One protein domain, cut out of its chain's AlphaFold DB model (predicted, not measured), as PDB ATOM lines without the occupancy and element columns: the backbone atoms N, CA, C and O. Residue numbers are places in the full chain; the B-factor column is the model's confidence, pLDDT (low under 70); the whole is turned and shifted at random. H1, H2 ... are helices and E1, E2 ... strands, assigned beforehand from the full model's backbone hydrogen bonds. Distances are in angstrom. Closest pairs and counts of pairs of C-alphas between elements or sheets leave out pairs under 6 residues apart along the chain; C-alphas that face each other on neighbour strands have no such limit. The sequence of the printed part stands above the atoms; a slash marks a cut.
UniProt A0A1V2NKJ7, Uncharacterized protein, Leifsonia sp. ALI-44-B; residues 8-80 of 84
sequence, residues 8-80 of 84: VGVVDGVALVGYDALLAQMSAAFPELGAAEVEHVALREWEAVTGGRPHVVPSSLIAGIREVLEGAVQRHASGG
ATOM      1  N   VAL A   8     187.939 209.242 218.356       83.62
ATOM      2  CA  VAL A   8     189.385 209.022 218.558       83.62
ATOM      3  C   VAL A   8     190.041 208.256 217.406       83.62
ATOM      4  O   VAL A   8     191.263 208.155 217.345       83.62
ATOM      5  N   GLY A   9     189.246 207.711 216.483       80.56
ATOM      6  CA  GLY A   9     189.742 207.007 215.305       80.56
ATOM      7  C   GLY A   9     188.632 206.353 214.490       80.56
ATOM      8  O   GLY A   9     187.469 206.352 214.888       80.56
ATOM      9  N   VAL A  10     189.005 205.782 213.344       80.44
ATOM     10  CA  VAL A  10     188.114 204.998 212.482       80.44
ATOM     11  C   VAL A  10     188.821 203.697 212.108       80.44
ATOM     12  O   VAL A  10     189.954 203.739 211.632       80.44
ATOM     13  N   VAL A  11     188.166 202.553 212.308       76.31
ATOM     14  CA  VAL A  11     188.663 201.224 211.908       76.31
ATOM     15  C   VAL A  11     187.610 200.574 211.025       76.31
ATOM     16  O   VAL A  11     186.447 200.523 211.410       76.31
ATOM     17  N   ASP A  12     187.994 200.140 209.824       78.31
ATOM     18  CA  ASP A  12     187.089 199.512 208.846       78.31
ATOM     19  C   ASP A  12     185.797 200.315 208.581       78.31
ATOM     20  O   ASP A  12     184.707 199.772 208.428       78.31
ATOM     21  N   GLY A  13     185.914 201.648 208.547       79.88
ATOM     22  CA  GLY A  13     184.781 202.559 208.341       79.88
ATOM     23  C   GLY A  13     183.922 202.815 209.587       79.88
ATOM     24  O   GLY A  13     182.951 203.563 209.508       79.88
ATOM     25  N   VAL A  14     184.285 202.250 210.740       76.56
ATOM     26  CA  VAL A  14     183.583 202.432 212.015       76.56
ATOM     27  C   VAL A  14     184.284 203.486 212.862       76.56
ATOM     28  O   VAL A  14     185.446 203.320 213.229       76.56
ATOM     29  N   ALA A  15     183.572 204.562 213.206       81.69
ATOM     30  CA  ALA A  15     184.064 205.585 214.122       81.69
ATOM     31  C   ALA A  15     184.102 205.068 215.568       81.69
ATOM     32  O   ALA A  15     183.129 204.499 216.075       81.69
ATOM     33  N   LEU A  16     185.232 205.305 216.224       79.81
ATOM     34  CA  LEU A  16     185.516 204.917 217.597       79.81
ATOM     35  C   LEU A  16     185.489 206.147 218.495       79.81
ATOM     36  O   LEU A  16     186.081 207.167 218.150       79.81
ATOM     37  N   VAL A  17     184.861 206.041 219.665       85.19
ATOM     38  CA  VAL A  17     184.889 207.082 220.706       85.19
ATOM     39  C   VAL A  17     185.633 206.586 221.940       85.19
ATOM     40  O   VAL A  17     185.624 205.388 222.234       85.19
ATOM     41  N   GLY A  18     186.283 207.503 222.659       84.06
ATOM     42  CA  GLY A  18     186.944 207.180 223.924       84.06
ATOM     43  C   GLY A  18     185.939 206.736 224.988       84.06
ATOM     44  O   GLY A  18     184.841 207.289 225.082       84.06
ATOM     45  N   TYR A  19     186.311 205.753 225.807       82.06
ATOM     46  CA  TYR A  19     185.416 205.216 226.834       82.06
ATOM     47  C   TYR A  19     184.984 206.271 227.868       82.06
ATOM     48  O   TYR A  19     183.797 206.405 228.152       82.06
ATOM     49  N   ASP A  20     185.911 207.105 228.341       84.06
ATOM     50  CA  ASP A  20     185.601 208.182 229.294       84.06
ATOM     51  C   ASP A  20     184.647 209.227 228.699       84.06
ATOM     52  O   ASP A  20     183.759 209.744 229.376       84.06
ATOM     53  N   ALA A  21     184.789 209.504 227.401       85.25
ATOM     54  CA  ALA A  21     183.901 210.396 226.668       85.25
ATOM     55  C   ALA A  21     182.483 209.817 226.542       85.25
ATOM     56  O   ALA A  21     181.507 210.561 226.660       85.25
ATOM     57  N   LEU A  22     182.361 208.501 226.340       86.19
ATOM     58  CA  LEU A  22     181.077 207.807 226.373       86.19
ATOM     59  C   LEU A  22     180.442 207.892 227.763       86.19
ATOM     60  O   LEU A  22     179.278 208.270 227.864       86.19
ATOM     61  N   LEU A  23     181.198 207.605 228.827       88.50
ATOM     62  CA  LEU A  23     180.686 207.693 230.196       88.50
ATOM     63  C   LEU A  23     180.218 209.110 230.525       88.50
ATOM     64  O   LEU A  23     179.100 209.287 230.998       88.50
ATOM     65  N   ALA A  24     181.016 210.128 230.193       87.56
ATOM     66  CA  ALA A  24     180.651 211.525 230.411       87.56
ATOM     67  C   ALA A  24     179.363 211.914 229.664       87.56
ATOM     68  O   ALA A  24     178.491 212.569 230.237       87.56
ATOM     69  N   GLN A  25     179.208 211.490 228.405       87.62
ATOM     70  CA  GLN A  25     177.989 211.754 227.638       87.62
ATOM     71  C   GLN A  25     176.771 211.029 228.214       87.62
ATOM     72  O   GLN A  25     175.702 211.627 228.312       87.62
ATOM     73  N   MET A  26     176.912 209.759 228.601       89.50
ATOM     74  CA  MET A  26     175.798 208.974 229.135       89.50
ATOM     75  C   MET A  26     175.386 209.454 230.528       89.50
ATOM     76  O   MET A  26     174.199 209.621 230.778       89.50
ATOM     77  N   SER A  27     176.337 209.784 231.402       89.56
ATOM     78  CA  SER A  27     176.028 210.386 232.704       89.56
ATOM     79  C   SER A  27     175.369 211.761 232.577       89.56
ATOM     80  O   SER A  27     174.507 212.095 233.382       89.56
ATOM     81  N   ALA A  28     175.722 212.557 231.561       89.38
ATOM     82  CA  ALA A  28     175.038 213.823 231.292       89.38
ATOM     83  C   ALA A  28     173.622 213.629 230.721       89.38
ATOM     84  O   ALA A  28     172.741 214.448 230.973       89.38
ATOM     85  N   ALA A  29     173.406 212.568 229.938       88.69
ATOM     86  CA  ALA A  29     172.116 212.258 229.327       88.69
ATOM     87  C   ALA A  29     171.121 211.601 230.299       88.69
ATOM     88  O   ALA A  29     169.918 211.766 230.114       88.69
ATOM     89  N   PHE A  30     171.620 210.892 231.315       86.62
ATOM     90  CA  PHE A  30     170.829 210.177 232.321       86.62
ATOM     91  C   PHE A  30     171.255 210.590 233.741       86.62
ATOM     92  O   PHE A  30     171.813 209.772 234.476       86.62
ATOM     93  N   PRO A  31     171.045 211.861 234.137       87.69
ATOM     94  CA  PRO A  31     171.492 212.387 235.430       87.69
ATOM     95  C   PRO A  31     170.837 211.704 236.642       87.69
ATOM     96  O   PRO A  31     171.340 211.805 237.759       87.69
ATOM     97  N   GLU A  32     169.710 211.026 236.436       91.00
ATOM     98  CA  GLU A  32     169.018 210.213 237.434       91.00
ATOM     99  C   GLU A  32     169.728 208.892 237.765       91.00
ATOM    100  O   GLU A  32     169.437 208.298 238.804       91.00
ATOM    101  N   LEU A  33     170.659 208.439 236.918       88.44
ATOM    102  CA  LEU A  33     171.471 207.250 237.159       88.44
ATOM    103  C   LEU A  33     172.813 207.637 237.786       88.44
ATOM    104  O   LEU A  33     173.450 208.624 237.413       88.44
ATOM    105  N   GLY A  34     173.285 206.823 238.730       86.75
ATOM    106  CA  GLY A  34     174.625 206.996 239.284       86.75
ATOM    107  C   GLY A  34     175.702 206.719 238.228       86.75
ATOM    108  O   GLY A  34     175.559 205.815 237.410       86.75
ATOM    109  N   ALA A  35     176.832 207.432 238.277       81.12
ATOM    110  CA  ALA A  35     177.945 207.211 237.343       81.12
ATOM    111  C   ALA A  35     178.438 205.747 237.330       81.12
ATOM    112  O   ALA A  35     178.745 205.204 236.273       81.12
ATOM    113  N   ALA A  36     178.436 205.084 238.491       85.31
ATOM    114  CA  ALA A  36     178.773 203.664 238.611       85.31
ATOM    115  C   ALA A  36     177.758 202.742 237.908       85.31
ATOM    116  O   ALA A  36     178.127 201.692 237.391       85.31
ATOM    117  N   GLU A  37     176.484 203.133 237.873       87.38
ATOM    118  CA  GLU A  37     175.415 202.379 237.215       87.38
ATOM    119  C   GLU A  37     175.509 202.517 235.690       87.38
ATOM    120  O   GLU A  37     175.431 201.524 234.967       87.38
ATOM    121  N   VAL A  38     175.808 203.728 235.209       87.88
ATOM    122  CA  VAL A  38     176.131 203.993 233.798       87.88
ATOM    123  C   VAL A  38     177.353 203.188 233.350       87.88
ATOM    124  O   VAL A  38     177.317 202.535 232.304       87.88
ATOM    125  N   GLU A  39     178.424 203.186 234.148       86.62
ATOM    126  CA  GLU A  39     179.638 202.417 233.855       86.62
ATOM    127  C   GLU A  39     179.359 200.909 233.830       86.62
ATOM    128  O   GLU A  39     179.788 200.219 232.906       86.62
ATOM    129  N   HIS A  40     178.580 200.395 234.787       85.88
ATOM    130  CA  HIS A  40     178.199 198.984 234.837       85.88
ATOM    131  C   HIS A  40     177.444 198.538 233.577       85.88
ATOM    132  O   HIS A  40     177.765 197.497 233.000       85.88
ATOM    133  N   VAL A  41     176.481 199.338 233.111       85.19
ATOM    134  CA  VAL A  41     175.743 199.053 231.871       85.19
ATOM    135  C   VAL A  41     176.671 199.102 230.658       85.19
ATOM    136  O   VAL A  41     176.651 198.181 229.843       85.19
ATOM    137  N   ALA A  42     177.532 200.118 230.557       82.81
ATOM    138  CA  ALA A  42     178.481 200.237 229.452       82.81
ATOM    139  C   ALA A  42     179.455 199.045 229.383       82.81
ATOM    140  O   ALA A  42     179.759 198.557 228.296       82.81
ATOM    141  N   LEU A  43     179.920 198.549 230.535       80.19
ATOM    142  CA  LEU A  43     180.775 197.363 230.607       80.19
ATOM    143  C   LEU A  43     180.043 196.084 230.242       80.19
ATOM    144  O   LEU A  43     180.598 195.288 229.496       80.19
ATOM    145  N   ARG A  44     178.815 195.886 230.729       78.44
ATOM    146  CA  ARG A  44     178.016 194.698 230.399       78.44
ATOM    147  C   ARG A  44     177.774 194.592 228.894       78.44
ATOM    148  O   ARG A  44     177.955 193.523 228.318       78.44
ATOM    149  N   GLU A  45     177.379 195.692 228.261       73.81
ATOM    150  CA  GLU A  45     177.098 195.717 226.820       73.81
ATOM    151  C   GLU A  45     178.374 195.550 225.984       73.81
ATOM    152  O   GLU A  45     178.343 194.980 224.897       73.81
ATOM    153  N   TRP A  46     179.525 195.967 226.505       68.88
ATOM    154  CA  TRP A  46     180.810 195.713 225.865       68.88
ATOM    155  C   TRP A  46     181.358 194.294 226.104       68.88
ATOM    156  O   TRP A  46     181.898 193.682 225.178       68.88
ATOM    157  N   GLU A  47     181.216 193.735 227.309       63.56
ATOM    158  CA  GLU A  47     181.580 192.344 227.610       63.56
ATOM    159  C   GLU A  47     180.774 191.371 226.759       63.56
ATOM    160  O   GLU A  47     181.346 190.401 226.261       63.56
ATOM    161  N   ALA A  48     179.495 191.679 226.517       57.75
ATOM    162  CA  ALA A  48     178.633 190.932 225.606       57.75
ATOM    163  C   ALA A  48     179.206 190.828 224.180       57.75
ATOM    164  O   ALA A  48     178.810 189.939 223.427       57.75
ATOM    165  N   VAL A  49     180.149 191.705 223.817       53.84
ATOM    166  CA  VAL A  49     180.783 191.754 222.496       53.84
ATOM    167  C   VAL A  49     182.251 191.295 222.524       53.84
ATOM    168  O   VAL A  49     182.720 190.753 221.526       53.84
ATOM    169  N   THR A  50     183.002 191.488 223.618       55.28
ATOM    170  CA  THR A  50     184.484 191.386 223.574       55.28
ATOM    171  C   THR A  50     185.192 190.790 224.805       55.28
ATOM    172  O   THR A  50     186.378 190.479 224.706       55.28
ATOM    173  N   GLY A  51     184.517 190.604 225.950       50.69
ATOM    174  CA  GLY A  51     185.093 189.947 227.139       50.69
ATOM    175  C   GLY A  51     186.220 190.686 227.896       50.69
ATOM    176  O   GLY A  51     187.103 190.031 228.448       50.69
ATOM    177  N   GLY A  52     186.227 192.027 227.944       59.59
ATOM    178  CA  GLY A  52     187.178 192.818 228.757       59.59
ATOM    179  C   GLY A  52     186.676 194.238 229.049       59.59
ATOM    180  O   GLY A  52     185.569 194.556 228.656       59.59
ATOM    181  N   ARG A  53     187.445 195.132 229.698       60.03
ATOM    182  CA  ARG A  53     187.075 196.569 229.776       60.03
ATOM    183  C   ARG A  53     187.436 197.287 228.458       60.03
ATOM    184  O   ARG A  53     188.589 197.177 228.038       60.03
ATOM    185  N   PRO A  54     186.520 198.042 227.821       62.72
ATOM    186  CA  PRO A  54     186.818 198.790 226.600       62.72
ATOM    187  C   PRO A  54     187.715 199.985 226.881       62.72
ATOM    188  O   PRO A  54     187.526 200.691 227.867       62.72
ATOM    189  N   HIS A  55     188.601 200.286 225.936       63.22
ATOM    190  CA  HIS A  55     189.213 201.614 225.830       63.22
ATOM    191  C   HIS A  55     188.510 202.482 224.770       63.22
ATOM    192  O   HIS A  55     188.442 203.705 224.899       63.22
ATOM    193  N   VAL A  56     187.939 201.837 223.747       66.25
ATOM    194  CA  VAL A  56     187.193 202.451 222.644       66.25
ATOM    195  C   VAL A  56     186.044 201.542 222.224       66.25
ATOM    196  O   VAL A  56     186.197 200.322 222.263       66.25
ATOM    197  N   VAL A  57     184.912 202.118 221.807       72.12
ATOM    198  CA  VAL A  57     183.742 201.352 221.336       72.12
ATOM    199  C   VAL A  57     183.185 201.895 220.012       72.12
ATOM    200  O   VAL A  57     183.342 203.092 219.742       72.12
ATOM    201  N   PRO A  58     182.511 201.060 219.192       77.00
ATOM    202  CA  PRO A  58     181.762 201.520 218.024       77.00
ATOM    203  C   PRO A  58     180.655 202.507 218.407       77.00
ATOM    204  O   PRO A  58     179.882 202.250 219.331       77.00
ATOM    205  N   SER A  59     180.512 203.598 217.655       76.44
ATOM    206  CA  SER A  59     179.471 204.607 217.911       76.44
ATOM    207  C   SER A  59     178.039 204.056 217.836       76.44
ATOM    208  O   SER A  59     177.156 204.530 218.550       76.44
ATOM    209  N   SER A  60     177.803 203.016 217.033       78.81
ATOM    210  CA  SER A  60     176.505 202.338 216.924       78.81
ATOM    211  C   SER A  60     176.046 201.677 218.228       78.81
ATOM    212  O   SER A  60     174.843 201.540 218.445       78.81
ATOM    213  N   LEU A  61     176.974 201.329 219.130       81.19
ATOM    214  CA  LEU A  61     176.657 200.729 220.427       81.19
ATOM    215  C   LEU A  61     175.852 201.685 221.323       81.19
ATOM    216  O   LEU A  61     175.045 201.238 222.133       81.19
ATOM    217  N   ILE A  62     176.000 203.002 221.131       82.62
ATOM    218  CA  ILE A  62     175.262 204.028 221.883       82.62
ATOM    219  C   ILE A  62     173.748 203.868 221.694       82.62
ATOM    220  O   ILE A  62     172.989 203.995 222.655       82.62
ATOM    221  N   ALA A  63     173.302 203.570 220.470       81.81
ATOM    222  CA  ALA A  63     171.884 203.386 220.175       81.81
ATOM    223  C   ALA A  63     171.317 202.142 220.879       81.81
ATOM    224  O   ALA A  63     170.250 202.222 221.485       81.81
ATOM    225  N   GLY A  64     172.064 201.033 220.874       84.56
ATOM    226  CA  GLY A  64     171.668 199.804 221.568       84.56
ATOM    227  C   GLY A  64     171.618 199.971 223.090       84.56
ATOM    228  O   GLY A  64     170.639 199.585 223.722       84.56
ATOM    229  N   ILE A  65     172.625 200.628 223.682       84.88
ATOM    230  CA  ILE A  65     172.646 200.924 225.124       84.88
ATOM    231  C   ILE A  65     171.428 201.768 225.521       84.88
ATOM    232  O   ILE A  65     170.771 201.475 226.522       84.88
ATOM    233  N   ARG A  66     171.103 202.797 224.728       86.69
ATOM    234  CA  ARG A  66     169.951 203.670 224.985       86.69
ATOM    235  C   ARG A  66     168.642 202.885 225.021       86.69
ATOM    236  O   ARG A  66     167.882 203.042 225.969       86.69
ATOM    237  N   GLU A  67     168.408 202.022 224.037       86.75
ATOM    238  CA  GLU A  67     167.191 201.206 223.962       86.75
ATOM    239  C   GLU A  67     167.025 200.306 225.201       86.75
ATOM    240  O   GLU A  67     165.947 200.219 225.799       86.75
ATOM    241  N   VAL A  68     168.117 199.683 225.650       85.31
ATOM    242  CA  VAL A  68     168.114 198.816 226.838       85.31
ATOM    243  C   VAL A  68     167.814 199.607 228.117       85.31
ATOM    244  O   VAL A  68     167.045 199.130 228.964       85.31
ATOM    245  N   LEU A  69     168.392 200.804 228.257       84.62
ATOM    246  CA  LEU A  69     168.172 201.697 229.399       84.62
ATOM    247  C   LEU A  69     166.739 202.234 229.444       84.62
ATOM    248  O   LEU A  69     166.101 202.174 230.495       84.62
ATOM    249  N   GLU A  70     166.193 202.674 228.311       88.94
ATOM    250  CA  GLU A  70     164.797 203.117 228.201       88.94
ATOM    251  C   GLU A  70     163.831 202.004 228.638       88.94
ATOM    252  O   GLU A  70     162.924 202.231 229.447       88.94
ATOM    253  N   GLY A  71     164.084 200.765 228.204       79.56
ATOM    254  CA  GLY A  71     163.333 199.596 228.655       79.56
ATOM    255  C   GLY A  71     163.477 199.309 230.156       79.56
ATOM    256  O   GLY A  71     162.521 198.875 230.805       79.56
ATOM    257  N   ALA A  72     164.658 199.535 230.740       76.31
ATOM    258  CA  ALA A  72     164.885 199.352 232.175       76.31
ATOM    259  C   ALA A  72     164.113 200.381 233.015       76.31
ATOM    260  O   ALA A  72     163.449 199.996 233.983       76.31
ATOM    261  N   VAL A  73     164.109 201.648 232.590       84.62
ATOM    262  CA  VAL A  73     163.324 202.731 233.207       84.62
ATOM    263  C   VAL A  73     161.830 202.407 233.175       84.62
ATOM    264  O   VAL A  73     161.141 202.524 234.189       84.62
ATOM    265  N   GLN A  74     161.322 201.919 232.041       71.62
ATOM    266  CA  GLN A  74     159.913 201.537 231.896       71.62
ATOM    267  C   GLN A  74     159.521 200.387 232.832       71.62
ATOM    268  O   GLN A  74     158.456 200.431 233.448       71.62
ATOM    269  N   ARG A  75     160.379 199.369 232.989       75.44
ATOM    270  CA  ARG A  75     160.137 198.250 233.919       75.44
ATOM    271  C   ARG A  75     160.140 198.702 235.379       75.44
ATOM    272  O   ARG A  75     159.260 198.289 236.131       75.44
ATOM    273  N   HIS A  76     161.056 199.594 235.758       68.38
ATOM    274  CA  HIS A  76     161.062 200.212 237.087       68.38
ATOM    275  C   HIS A  76     159.798 201.044 237.348       68.38
ATOM    276  O   HIS A  76     159.183 200.911 238.405       68.38
ATOM    277  N   ALA A  77     159.350 201.838 236.373       66.62
ATOM    278  CA  ALA A  77     158.117 202.621 236.479       66.62
ATOM    279  C   ALA A  77     156.849 201.743 236.547       66.62
ATOM    280  O   ALA A  77     155.864 202.107 237.190       66.62
ATOM    281  N   SER A  78     156.878 200.569 235.911       66.38
ATOM    282  CA  SER A  78     155.760 199.615 235.876       66.38
ATOM    283  C   SER A  78     155.675 198.742 237.135       66.38
ATOM    284  O   SER A  78     154.580 198.345 237.527       66.38
ATOM    285  N   GLY A  79     156.808 198.472 237.793       59.72
ATOM    286  CA  GLY A  79     156.897 197.678 239.027       59.72
ATOM    287  C   GLY A  79     156.434 198.398 240.302       59.72
ATOM    288  O   GLY A  79     156.264 197.759 241.335       59.72
ATOM    289  N   GLY A  80     156.171 199.709 240.242       54.44
ATOM    290  CA  GLY A  80     155.703 200.518 241.377       54.44
ATOM    291  C   GLY A  80     154.226 200.345 241.764       54.44
ATOM    292  O   GLY A  80     153.742 201.054 242.643       54.44
TER     293      GLY A  80
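This is residues 8 to 80 of the 84 residues of an uncharacterized protein of Leifsonia sp. ALI-44-B (UniProt A0A1V2NKJ7). A small antiparallel sheet, E1 E2 E3, makes one end of a rod, H1 and H2 pack on each other at a steep tilt next to it, and the long helix H3 runs away from the sheet toward the other end, with residues 70 to 80 sticking out as an arm. The 73 printed residues hold E1 E2 H1 H2 E3 H3, a mixed class; the whole is only just compact, close to loose (radius of gyration of the C-alphas 13.0 A), spanning 45 by 21 by 20 A.

E1, residues 8 to 11, begins at C-alpha 8 (189.385, 209.022, 218.558). E2 is residues 14 to 18, H1 19 to 29, 15.3 A, H2 35 to 50, 22.0 A, and E3 56 to 58. H3, residues 61 to 78, 26.0 A, ends at C-alpha 78 (155.760, 199.615, 235.876).

Hairpin E1 and E2 has N 8 and O 16 at 2.8 A; antiparallel E2 and E3 have N 17 and O 57 at 3.3 A. H1 only grazes the sheet with residues 19 to 22. H2 touches H1, C-alphas of Ser 27 and Ala 35 closest at 5.9 A, and only just touches H3, with 3 pairs within 8 A, Glu 45 and Ile 65 closest at 7.1 A. Every O i to N i+4 pair is within hydrogen-bond range in H1 and H3, 11 of 12 in H2.

The C-alphas of Asp 12 and Gly 80, farthest apart, are 45.2 A apart. The printed part has no cut and the links between elements are tight. pLDDT is under 70 at residues 46 to 56 and 76 to 80.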